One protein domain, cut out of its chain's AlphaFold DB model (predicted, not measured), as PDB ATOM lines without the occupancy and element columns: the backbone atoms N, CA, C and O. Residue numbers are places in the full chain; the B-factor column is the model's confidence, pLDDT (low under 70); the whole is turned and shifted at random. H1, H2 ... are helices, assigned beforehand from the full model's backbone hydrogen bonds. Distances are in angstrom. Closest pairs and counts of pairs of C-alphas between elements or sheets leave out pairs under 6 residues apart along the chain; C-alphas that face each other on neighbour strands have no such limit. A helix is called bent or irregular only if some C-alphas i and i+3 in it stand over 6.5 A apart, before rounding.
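Overview. This is residues 106 to 148 and 157 to 189 of the 244 residues of an uncharacterized protein of Phytophthora fragariae (UniProt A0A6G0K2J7). Two long helices, H2 and H3, cross at close to a right angle, H2 near its middle, while H4 turns off from the end of H3 and reaches back past the second half of H2. A short helix, H1, sits off to one side near the beginning of H2, reached by an opening stretch, residues 106 to 117, that has no named element. The packing is open, with no two helices clearly touching. The printed part has 76 residues with four named helices, in the order H1, H2, H3, H4, and no named strand; its class is all helix, with 53 of the residues in helices. The whole is compact, with a radius of gyration of the C-alphas of 12.6 A and spans of 35 by 29 by 19 A.

Arrangement. From Ala 106 the backbone runs without a named element through residue 117, its C-alphas 8 to 14 A from the mean of all C-alphas. It then enters H1, residues 118 to 122. A short link of 7 residues joins H1 to H2, residues 130 to 146. H1 and H2 are close but not clearly touching; their closest C-alphas, those of Thr 119 and Arg 131, are 7.8 A apart. After the cut comes H3, residues 158 to 175. H2 and H3 are close but not clearly touching, with 2 pairs of C-alphas within 8 A, the closest being those of Phe 139 and Phe 169 at 7.0 A. Their lines stand at 71 degrees, only just about perpendicular, and their centres are 11.3 A apart. A tight link of 1 residue, Asp 176, leads from H3 to H4, residues 177 to 189. H3 and H4 are close but not clearly touching, with the closest C-alphas, those of Phe 173 and Tyr 180, 6.0 A apart. They run opposite ways at a steep tilt of 64 degrees. H4 is also close to but not clearly touching H2, where the closest C-alphas, those of Leu 142 and Val 184, are 7.7 A apart. H2 and H4 run the same way at a steep tilt of 55 degrees. H1 is apart from H3 and from H4. In H1, H2, H3 and H4 every pair of O of residue i and N of residue i+4 is within hydrogen-bond range.

Along the chain. H1 begins at Asp 118, whose C-alpha is at (158.879, 136.610, 324.533), and ends at Leu 122. H2 goes from Gln 130, with its C-alpha at (147.273, 140.273, 326.097), to Gly 146, and is 24.5 A long from first to last C-alpha. H3, the longest helix with 18 residues, goes from Glu 158 to Arg 175 and measures 25.8 A. H4 goes from Pro 177 to Ala 189 and measures 18.2 A; its last C-alpha is at (158.003, 137.141, 304.110). No helix is bent or irregular.

Size, cuts and confidence. The two C-alphas farthest apart are those of Lys 120 and Thr 157, 37.2 A, and the first and last printed C-alphas, those of Ala 106 and Ala 189, are 31.0 A apart. Residues 149 to 156 are not printed, and across this cut, in the link from H2 to H3, the C-alphas of Lys 148 and Thr 157 are 17.9 A apart. Of the links that are printed whole, H3 to H4 is tight, H1 to H2 is short, and there is no long one. The mean pLDDT of the printed part is 74.8. It is under 70 in 20 residues: 118 to 120, 126 to 127, 144 to 148, 158, 180 to 182 and 184 to 189. H4 has a mean pLDDT of 66, against 80 for H3.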
ATOM      1  N   ALA A 106     144.574 122.279 327.517       79.75
ATOM      2  CA  ALA A 106     143.313 122.999 327.405       79.75
ATOM      3  C   ALA A 106     143.367 123.981 326.222       79.75
ATOM      4  O   ALA A 106     144.335 124.733 326.069       79.75
ATOM      5  N   LEU A 107     142.320 123.980 325.392       82.56
ATOM      6  CA  LEU A 107     142.262 124.844 324.217       82.56
ATOM      7  C   LEU A 107     142.396 126.320 324.621       82.56
ATOM      8  O   LEU A 107     141.707 126.786 325.528       82.56
ATOM      9  N   TYR A 108     143.268 127.047 323.918       80.44
ATOM     10  CA  TYR A 108     143.569 128.467 324.141       80.44
ATOM     11  C   TYR A 108     144.152 128.807 325.521       80.44
ATOM     12  O   TYR A 108     144.285 129.985 325.865       80.44
ATOM     13  N   SER A 109     144.534 127.800 326.311       84.12
ATOM     14  CA  SER A 109     145.306 128.019 327.529       84.12
ATOM     15  C   SER A 109     146.780 128.200 327.190       84.12
ATOM     16  O   SER A 109     147.399 127.329 326.583       84.12
ATOM     17  N   CYS A 110     147.349 129.324 327.622       83.88
ATOM     18  CA  CYS A 110     148.771 129.629 327.450       83.88
ATOM     19  C   CYS A 110     149.626 129.158 328.639       83.88
ATOM     20  O   CYS A 110     150.829 129.389 328.658       83.88
ATOM     21  N   SER A 111     149.036 128.501 329.645       83.75
ATOM     22  CA  SER A 111     149.772 128.024 330.829       83.75
ATOM     23  C   SER A 111     150.862 127.006 330.493       83.75
ATOM     24  O   SER A 111     151.803 126.862 331.259       83.75
ATOM     25  N   ALA A 112     150.730 126.309 329.365       85.31
ATOM     26  CA  ALA A 112     151.699 125.328 328.898       85.31
ATOM     27  C   ALA A 112     152.708 125.886 327.882       85.31
ATOM     28  O   ALA A 112     153.544 125.128 327.407       85.31
ATOM     29  N   ILE A 113     152.609 127.164 327.504       85.81
ATOM     30  CA  ILE A 113     153.531 127.800 326.556       85.81
ATOM     31  C   ILE A 113     154.723 128.352 327.341       85.81
ATOM     32  O   ILE A 113     154.524 129.149 328.259       85.81
ATOM     33  N   ASN A 114     155.935 127.945 326.964       84.81
ATOM     34  CA  ASN A 114     157.185 128.411 327.560       84.81
ATOM     35  C   ASN A 114     157.709 129.611 326.761       84.81
ATOM     36  O   ASN A 114     158.393 129.444 325.755       84.81
ATOM     37  N   ASP A 115     157.351 130.816 327.193       75.69
ATOM     38  CA  ASP A 115     157.608 132.071 326.479       75.69
ATOM     39  C   ASP A 115     158.323 133.118 327.341       75.69
ATOM     40  O   ASP A 115     158.094 134.322 327.229       75.69
ATOM     41  N   GLU A 116     159.207 132.666 328.223       76.12
ATOM     42  CA  GLU A 116     159.964 133.513 329.156       76.12
ATOM     43  C   GLU A 116     160.828 134.571 328.456       76.12
ATOM     44  O   GLU A 116     161.118 135.615 329.038       76.12
ATOM     45  N   ASP A 117     161.242 134.320 327.216       70.38
ATOM     46  CA  ASP A 117     161.970 135.295 326.401       70.38
ATOM     47  C   ASP A 117     161.009 136.277 325.716       70.38
ATOM     48  O   ASP A 117     161.253 137.481 325.673       70.38
ATOM     49  N   ASP A 118     159.847 135.800 325.280       68.19
ATOM     50  CA  ASP A 118     158.879 136.610 324.533       68.19
ATOM     51  C   ASP A 118     158.068 137.520 325.428       68.19
ATOM     52  O   ASP A 118     157.696 138.617 325.035       68.19
ATOM     53  N   THR A 119     157.793 137.060 326.643       68.62
ATOM     54  CA  THR A 119     157.175 137.861 327.693       68.62
ATOM     55  C   THR A 119     158.030 139.076 328.028       68.62
ATOM     56  O   THR A 119     157.471 140.137 328.287       68.62
ATOM     57  N   LYS A 120     159.364 138.955 327.948       69.94
ATOM     58  CA  LYS A 120     160.308 140.069 328.130       69.94
ATOM     59  C   LYS A 120     160.414 140.959 326.892       69.94
ATOM     60  O   LYS A 120     160.534 142.168 327.037       69.94
ATOM     61  N   GLU A 121     160.386 140.386 325.687       74.94
ATOM     62  CA  GLU A 121     160.456 141.166 324.440       74.94
ATOM     63  C   GLU A 121     159.164 141.935 324.135       74.94
ATOM     64  O   GLU A 121     159.213 143.054 323.623       74.94
ATOM     65  N   LEU A 122     158.011 141.322 324.403       74.81
ATOM     66  CA  LEU A 122     156.690 141.868 324.090       74.81
ATOM     67  C   LEU A 122     156.076 142.652 325.258       74.81
ATOM     68  O   LEU A 122     155.052 143.295 325.043       74.81
ATOM     69  N   ASP A 123     156.701 142.608 326.443       75.56
ATOM     70  CA  ASP A 123     156.303 143.323 327.668       75.56
ATOM     71  C   ASP A 123     154.798 143.189 327.958       75.56
ATOM     72  O   ASP A 123     154.047 144.164 328.028       75.56
ATOM     73  N   PHE A 124     154.324 141.940 328.033       77.69
ATOM     74  CA  PHE A 124     152.910 141.674 328.283       77.69
ATOM     75  C   PHE A 124     152.518 142.134 329.686       77.69
ATOM     76  O   PHE A 124     153.116 141.699 330.670       77.69
ATOM     77  N   ASP A 125     151.440 142.913 329.793       74.00
ATOM     78  CA  ASP A 125     150.903 143.282 331.102       74.00
ATOM     79  C   ASP A 125     150.283 142.039 331.776       74.00
ATOM     80  O   ASP A 125     149.272 141.517 331.276       74.00
ATOM     81  N   PRO A 126     150.829 141.565 332.918       69.62
ATOM     82  CA  PRO A 126     150.328 140.385 333.621       69.62
ATOM     83  C   PRO A 126     148.889 140.549 334.134       69.62
ATOM     84  O   PRO A 126     148.230 139.550 334.425       69.62
ATOM     85  N   ALA A 127     148.373 141.779 334.233       68.38
ATOM     86  CA  ALA A 127     146.988 142.058 334.608       68.38
ATOM     87  C   ALA A 127     145.993 141.893 333.442       68.38
ATOM     88  O   ALA A 127     144.778 141.991 333.648       68.38
ATOM     89  N   THR A 128     146.479 141.643 332.222       74.62
ATOM     90  CA  THR A 128     145.663 141.625 331.005       74.62
ATOM     91  C   THR A 128     145.715 140.289 330.269       74.62
ATOM     92  O   THR A 128     146.667 139.519 330.349       74.62
ATOM     93  N   ASP A 129     144.683 140.034 329.467       78.56
ATOM     94  CA  ASP A 129     144.611 138.876 328.568       78.56
ATOM     95  C   ASP A 129     145.532 138.998 327.330       78.56
ATOM     96  O   ASP A 129     145.437 138.178 326.417       78.56
ATOM     97  N   GLN A 130     146.441 139.980 327.274       79.06
ATOM     98  CA  GLN A 130     147.273 140.273 326.097       79.06
ATOM     99  C   GLN A 130     148.112 139.078 325.640       79.06
ATOM    100  O   GLN A 130     148.120 138.750 324.452       79.06
ATOM    101  N   ARG A 131     148.764 138.384 326.582       82.50
ATOM    102  CA  ARG A 131     149.541 137.168 326.297       82.50
ATOM    103  C   ARG A 131     148.671 136.113 325.614       82.50
ATOM    104  O   ARG A 131     149.050 135.530 324.603       82.50
ATOM    105  N   ARG A 132     147.469 135.899 326.149       83.75
ATOM    106  CA  ARG A 132     146.508 134.930 325.620       83.75
ATOM    107  C   ARG A 132     146.037 135.319 324.220       83.75
ATOM    108  O   ARG A 132     146.016 134.477 323.328       83.75
ATOM    109  N   ASP A 133     145.712 136.586 324.015       82.69
ATOM    110  CA  ASP A 133     145.221 137.094 322.734       82.69
ATOM    111  C   ASP A 133     146.283 137.028 321.636       82.69
ATOM    112  O   ASP A 133     145.971 136.676 320.496       82.69
ATOM    113  N   TYR A 134     147.546 137.274 321.990       83.06
ATOM    114  CA  TYR A 134     148.677 137.137 321.082       83.06
ATOM    115  C   TYR A 134     148.815 135.706 320.542       83.06
ATOM    116  O   TYR A 134     148.801 135.508 319.325       83.06
ATOM    117  N   TYR A 135     148.888 134.695 321.416       83.81
ATOM    118  CA  TYR A 135     149.068 133.305 320.972       83.81
ATOM    119  C   TYR A 135     147.841 132.734 320.274       83.81
ATOM    120  O   TYR A 135     147.985 131.960 319.328       83.81
ATOM    121  N   ILE A 136     146.637 133.138 320.687       85.06
ATOM    122  CA  ILE A 136     145.414 132.786 319.961       85.06
ATOM    123  C   ILE A 136     145.461 133.376 318.545       85.06
ATOM    124  O   ILE A 136     145.221 132.659 317.572       85.06
ATOM    125  N   GLY A 137     145.822 134.656 318.413       83.19
ATOM    126  CA  GLY A 137     145.980 135.320 317.120       83.19
ATOM    127  C   GLY A 137     147.013 134.627 316.232       83.19
ATOM    128  O   GLY A 137     146.719 134.310 315.079       83.19
ATOM    129  N   LEU A 138     148.183 134.307 316.790       81.38
ATOM    130  CA  LEU A 138     149.261 133.606 316.095       81.38
ATOM    131  C   LEU A 138     148.829 132.214 315.612       81.38
ATOM    132  O   LEU A 138     149.050 131.854 314.455       81.38
ATOM    133  N   PHE A 139     148.161 131.443 316.471       83.12
ATOM    134  CA  PHE A 139     147.622 130.132 316.122       83.12
ATOM    135  C   PHE A 139     146.627 130.213 314.958       83.12
ATOM    136  O   PHE A 139     146.728 129.447 313.997       83.12
ATOM    137  N   HIS A 140     145.674 131.147 315.017       78.00
ATOM    138  CA  HIS A 140     144.677 131.302 313.961       78.00
ATOM    139  C   HIS A 140     145.279 131.809 312.658       78.00
ATOM    140  O   HIS A 140     144.889 131.331 311.591       78.00
ATOM    141  N   GLU A 141     146.248 132.718 312.731       76.94
ATOM    142  CA  GLU A 141     146.995 133.179 311.569       76.94
ATOM    143  C   GLU A 141     147.677 131.994 310.861       76.94
ATOM    144  O   GLU A 141     147.501 131.793 309.657       76.94
ATOM    145  N   LEU A 142     148.367 131.133 311.611       70.56
ATOM    146  CA  LEU A 142     149.089 129.989 311.052       70.56
ATOM    147  C   LEU A 142     148.170 128.875 310.558       70.56
ATOM    148  O   LEU A 142     148.370 128.334 309.467       70.56
ATOM    149  N   ARG A 143     147.115 128.562 311.313       70.38
ATOM    150  CA  ARG A 143     146.114 127.577 310.898       70.38
ATOM    151  C   ARG A 143     145.383 128.017 309.628       70.38
ATOM    152  O   ARG A 143     145.084 127.176 308.780       70.38
ATOM    153  N   PHE A 144     145.124 129.315 309.476       55.94
ATOM    154  CA  PHE A 144     144.518 129.880 308.272       55.94
ATOM    155  C   PHE A 144     145.432 129.740 307.045       55.94
ATOM    156  O   PHE A 144     144.951 129.431 305.954       55.94
ATOM    157  N   TYR A 145     146.753 129.877 307.203       55.06
ATOM    158  CA  TYR A 145     147.694 129.642 306.102       55.06
ATOM    159  C   TYR A 145     147.803 128.162 305.700       55.06
ATOM    160  O   TYR A 145     148.029 127.868 304.525       55.06
ATOM    161  N   GLY A 146     147.590 127.233 306.635       52.25
ATOM    162  CA  GLY A 146     147.638 125.793 306.369       52.25
ATOM    163  C   GLY A 146     146.387 125.206 305.700       52.25
ATOM    164  O   GLY A 146     146.481 124.180 305.032       52.25
ATOM    165  N   ASN A 147     145.207 125.826 305.829       54.59
ATOM    166  CA  ASN A 147     143.942 125.104 305.608       54.59
ATOM    167  C   ASN A 147     143.295 125.216 304.215       54.59
ATOM    168  O   ASN A 147     142.173 124.745 304.030       54.59
ATOM    169  N   LYS A 148     143.969 125.760 303.195       48.19
ATOM    170  CA  LYS A 148     143.314 126.010 301.892       48.19
ATOM    171  C   LYS A 148     142.911 124.737 301.114       48.19
ATOM    172  O   LYS A 148     142.272 124.851 300.072       48.19
ATOM    173  N   THR A 157     135.380 115.609 314.427       70.50
ATOM    174  CA  THR A 157     134.602 116.840 314.565       70.50
ATOM    175  C   THR A 157     135.528 118.052 314.423       70.50
ATOM    176  O   THR A 157     136.717 117.991 314.750       70.50
ATOM    177  N   GLU A 158     135.017 119.174 313.908       68.50
ATOM    178  CA  GLU A 158     135.824 120.398 313.746       68.50
ATOM    179  C   GLU A 158     136.448 120.866 315.073       68.50
ATOM    180  O   GLU A 158     137.546 121.431 315.081       68.50
ATOM    181  N   TRP A 159     135.761 120.579 316.182       71.31
ATOM    182  CA  TRP A 159     136.213 120.816 317.546       71.31
ATOM    183  C   TRP A 159     137.425 119.961 317.929       71.31
ATOM    184  O   TRP A 159     138.425 120.494 318.409       71.31
ATOM    185  N   ASP A 160     137.386 118.659 317.651       74.56
ATOM    186  CA  ASP A 160     138.500 117.752 317.947       74.56
ATOM    187  C   ASP A 160     139.744 118.136 317.138       74.56
ATOM    188  O   ASP A 160     140.847 118.228 317.677       74.56
ATOM    189  N   ALA A 161     139.565 118.463 315.854       74.44
ATOM    190  CA  ALA A 161     140.650 118.945 315.004       74.44
ATOM    191  C   ALA A 161     141.223 120.288 315.501       74.44
ATOM    192  O   ALA A 161     142.422 120.555 315.374       74.44
ATOM    193  N   LEU A 162     140.383 121.151 316.082       77.56
ATOM    194  CA  LEU A 162     140.812 122.393 316.724       77.56
ATOM    195  C   LEU A 162     141.628 122.127 317.998       77.56
ATOM    196  O   LEU A 162     142.712 122.689 318.129       77.56
ATOM    197  N   CYS A 163     141.179 121.229 318.873       79.31
ATOM    198  CA  CYS A 163     141.917 120.848 320.081       79.31
ATOM    199  C   CYS A 163     143.277 120.205 319.762       79.31
ATOM    200  O   CYS A 163     144.291 120.543 320.376       79.31
ATOM    201  N   GLN A 164     143.314 119.316 318.767       76.62
ATOM    202  CA  GLN A 164     144.543 118.652 318.325       76.62
ATOM    203  C   GLN A 164     145.534 119.641 317.706       76.62
ATOM    204  O   GLN A 164     146.713 119.641 318.057       76.62
ATOM    205  N   SER A 165     145.058 120.523 316.823       79.50
ATOM    206  CA  SER A 165     145.924 121.536 316.206       79.50
ATOM    207  C   SER A 165     146.472 122.539 317.218       79.50
ATOM    208  O   SER A 165     147.619 122.953 317.080       79.50
ATOM    209  N   TRP A 166     145.701 122.898 318.248       83.19
ATOM    210  CA  TRP A 166     146.205 123.713 319.354       83.19
ATOM    211  C   TRP A 166     147.271 122.985 320.171       83.19
ATOM    212  O   TRP A 166     148.321 123.552 320.448       83.19
ATOM    213  N   SER A 167     147.029 121.721 320.524       83.62
ATOM    214  CA  SER A 167     147.968 120.965 321.361       83.62
ATOM    215  C   SER A 167     149.345 120.883 320.714       83.62
ATOM    216  O   SER A 167     150.353 121.191 321.338       83.62
ATOM    217  N   ALA A 168     149.382 120.590 319.422       82.88
ATOM    218  CA  ALA A 168     150.652 120.506 318.733       82.88
ATOM    219  C   ALA A 168     151.207 121.861 318.263       82.88
ATOM    220  O   ALA A 168     152.398 121.966 317.982       82.88
ATOM    221  N   PHE A 169     150.406 122.933 318.238       83.62
ATOM    222  CA  PHE A 169     150.957 124.291 318.221       83.62
ATOM    223  C   PHE A 169     151.825 124.529 319.465       83.62
ATOM    224  O   PHE A 169     152.966 124.962 319.320       83.62
ATOM    225  N   VAL A 170     151.322 124.179 320.655       85.31
ATOM    226  CA  VAL A 170     152.048 124.334 321.927       85.31
ATOM    227  C   VAL A 170     153.321 123.482 321.947       85.31
ATOM    228  O   VAL A 170     154.392 123.998 322.257       85.31
ATOM    229  N   GLU A 171     153.248 122.208 321.549       84.75
ATOM    230  CA  GLU A 171     154.426 121.322 321.500       84.75
ATOM    231  C   GLU A 171     155.509 121.834 320.544       84.75
ATOM    232  O   GLU A 171     156.683 121.904 320.908       84.75
ATOM    233  N   ASN A 172     155.120 122.229 319.327       82.25
ATOM    234  CA  ASN A 172     156.061 122.728 318.325       82.25
ATOM    235  C   ASN A 172     156.695 124.057 318.735       82.25
ATOM    236  O   ASN A 172     157.862 124.296 318.428       82.25
ATOM    237  N   PHE A 173     155.930 124.919 319.405       82.81
ATOM    238  CA  PHE A 173     156.439 126.171 319.940       82.81
ATOM    239  C   PHE A 173     157.466 125.911 321.044       82.81
ATOM    240  O   PHE A 173     158.582 126.409 320.968       82.81
ATOM    241  N   ASN A 174     157.131 125.061 322.017       85.69
ATOM    242  CA  ASN A 174     157.994 124.765 323.161       85.69
ATOM    243  C   ASN A 174     159.275 124.007 322.788       85.69
ATOM    244  O   ASN A 174     160.270 124.107 323.499       85.69
ATOM    245  N   ARG A 175     159.256 123.231 321.698       85.06
ATOM    246  CA  ARG A 175     160.429 122.481 321.231       85.06
ATOM    247  C   ARG A 175     161.527 123.389 320.677       85.06
ATOM    248  O   ARG A 175     162.702 123.057 320.806       85.06
ATOM    249  N   ASP A 176     161.147 124.487 320.029       78.12
ATOM    250  CA  ASP A 176     162.068 125.432 319.394       78.12
ATOM    251  C   ASP A 176     161.375 126.795 319.183       78.12
ATOM    252  O   ASP A 176     160.899 127.081 318.078       78.12
ATOM    253  N   PRO A 177     161.298 127.654 320.219       73.31
ATOM    254  CA  PRO A 177     160.606 128.941 320.120       73.31
ATOM    255  C   PRO A 177     161.245 129.882 319.086       73.31
ATOM    256  O   PRO A 177     160.552 130.596 318.355       73.31
ATOM    257  N   ALA A 178     162.579 129.862 318.986       73.44
ATOM    258  CA  ALA A 178     163.344 130.733 318.100       73.44
ATOM    259  C   ALA A 178     163.169 130.352 316.623       73.44
ATOM    260  O   ALA A 178     162.799 131.196 315.797       73.44
ATOM    261  N   GLY A 179     163.355 129.078 316.275       73.06
ATOM    262  CA  GLY A 179     163.116 128.620 314.912       73.06
ATOM    263  C   GLY A 179     161.628 128.622 314.566       73.06
ATOM    264  O   GLY A 179     161.273 128.854 313.410       73.06
ATOM    265  N   TYR A 180     160.725 128.477 315.545       69.62
ATOM    266  CA  TYR A 180     159.293 128.671 315.320       69.62
ATOM    267  C   TYR A 180     158.997 130.093 314.831       69.62
ATOM    268  O   TYR A 180     158.369 130.268 313.785       69.62
ATOM    269  N   ARG A 181     159.534 131.117 315.508       67.25
ATOM    270  CA  ARG A 181     159.434 132.524 315.082       67.25
ATOM    271  C   ARG A 181     159.986 132.758 313.687       67.25
ATOM    272  O   ARG A 181     159.385 133.487 312.899       67.25
ATOM    273  N   GLU A 182     161.122 132.153 313.363       69.06
ATOM    274  CA  GLU A 182     161.718 132.279 312.037       69.06
ATOM    275  C   GLU A 182     160.856 131.629 310.952       69.06
ATOM    276  O   GLU A 182     160.674 132.221 309.885       69.06
ATOM    277  N   ARG A 183     160.233 130.478 311.232       70.38
ATOM    278  CA  ARG A 183     159.262 129.839 310.329       70.38
ATOM    279  C   ARG A 183     158.032 130.726 310.113       70.38
ATOM    280  O   ARG A 183     157.614 130.911 308.969       70.38
ATOM    281  N   VAL A 184     157.506 131.354 311.169       64.81
ATOM    282  CA  VAL A 184     156.401 132.334 311.088       64.81
ATOM    283  C   VAL A 184     156.802 133.563 310.257       64.81
ATOM    284  O   VAL A 184     156.067 134.004 309.365       64.81
ATOM    285  N   ARG A 185     158.003 134.104 310.491       68.62
ATOM    286  CA  ARG A 185     158.549 135.252 309.753       68.62
ATOM    287  C   ARG A 185     158.807 134.914 308.281       68.62
ATOM    288  O   ARG A 185     158.497 135.706 307.399       68.62
ATOM    289  N   SER A 186     159.294 133.715 307.991       64.00
ATOM    290  CA  SER A 186     159.561 133.241 306.628       64.00
ATOM    291  C   SER A 186     158.271 132.978 305.846       64.00
ATOM    292  O   SER A 186     158.149 133.349 304.674       64.00
ATOM    293  N   ALA A 187     157.254 132.416 306.504       57.06
ATOM    294  CA  ALA A 187     155.922 132.245 305.927       57.06
ATOM    295  C   ALA A 187     155.247 133.596 305.618       57.06
ATOM    296  O   ALA A 187     154.581 133.748 304.592       57.06
ATOM    297  N   SER A 188     155.460 134.611 306.460       53.75
ATOM    298  CA  SER A 188     154.954 135.967 306.218       53.75
ATOM    299  C   SER A 188     155.782 136.761 305.192       53.75
ATOM    300  O   SER A 188     155.203 137.575 304.465       53.75
ATOM    301  N   ALA A 189     157.086 136.484 305.051       52.16
ATOM    302  CA  ALA A 189     158.003 137.141 304.110       52.16
ATOM    303  C   ALA A 189     157.953 136.581 302.675       52.16
ATOM    304  O   ALA A 189     157.936 137.354 301.720       52.16
TER     305      ALA A 189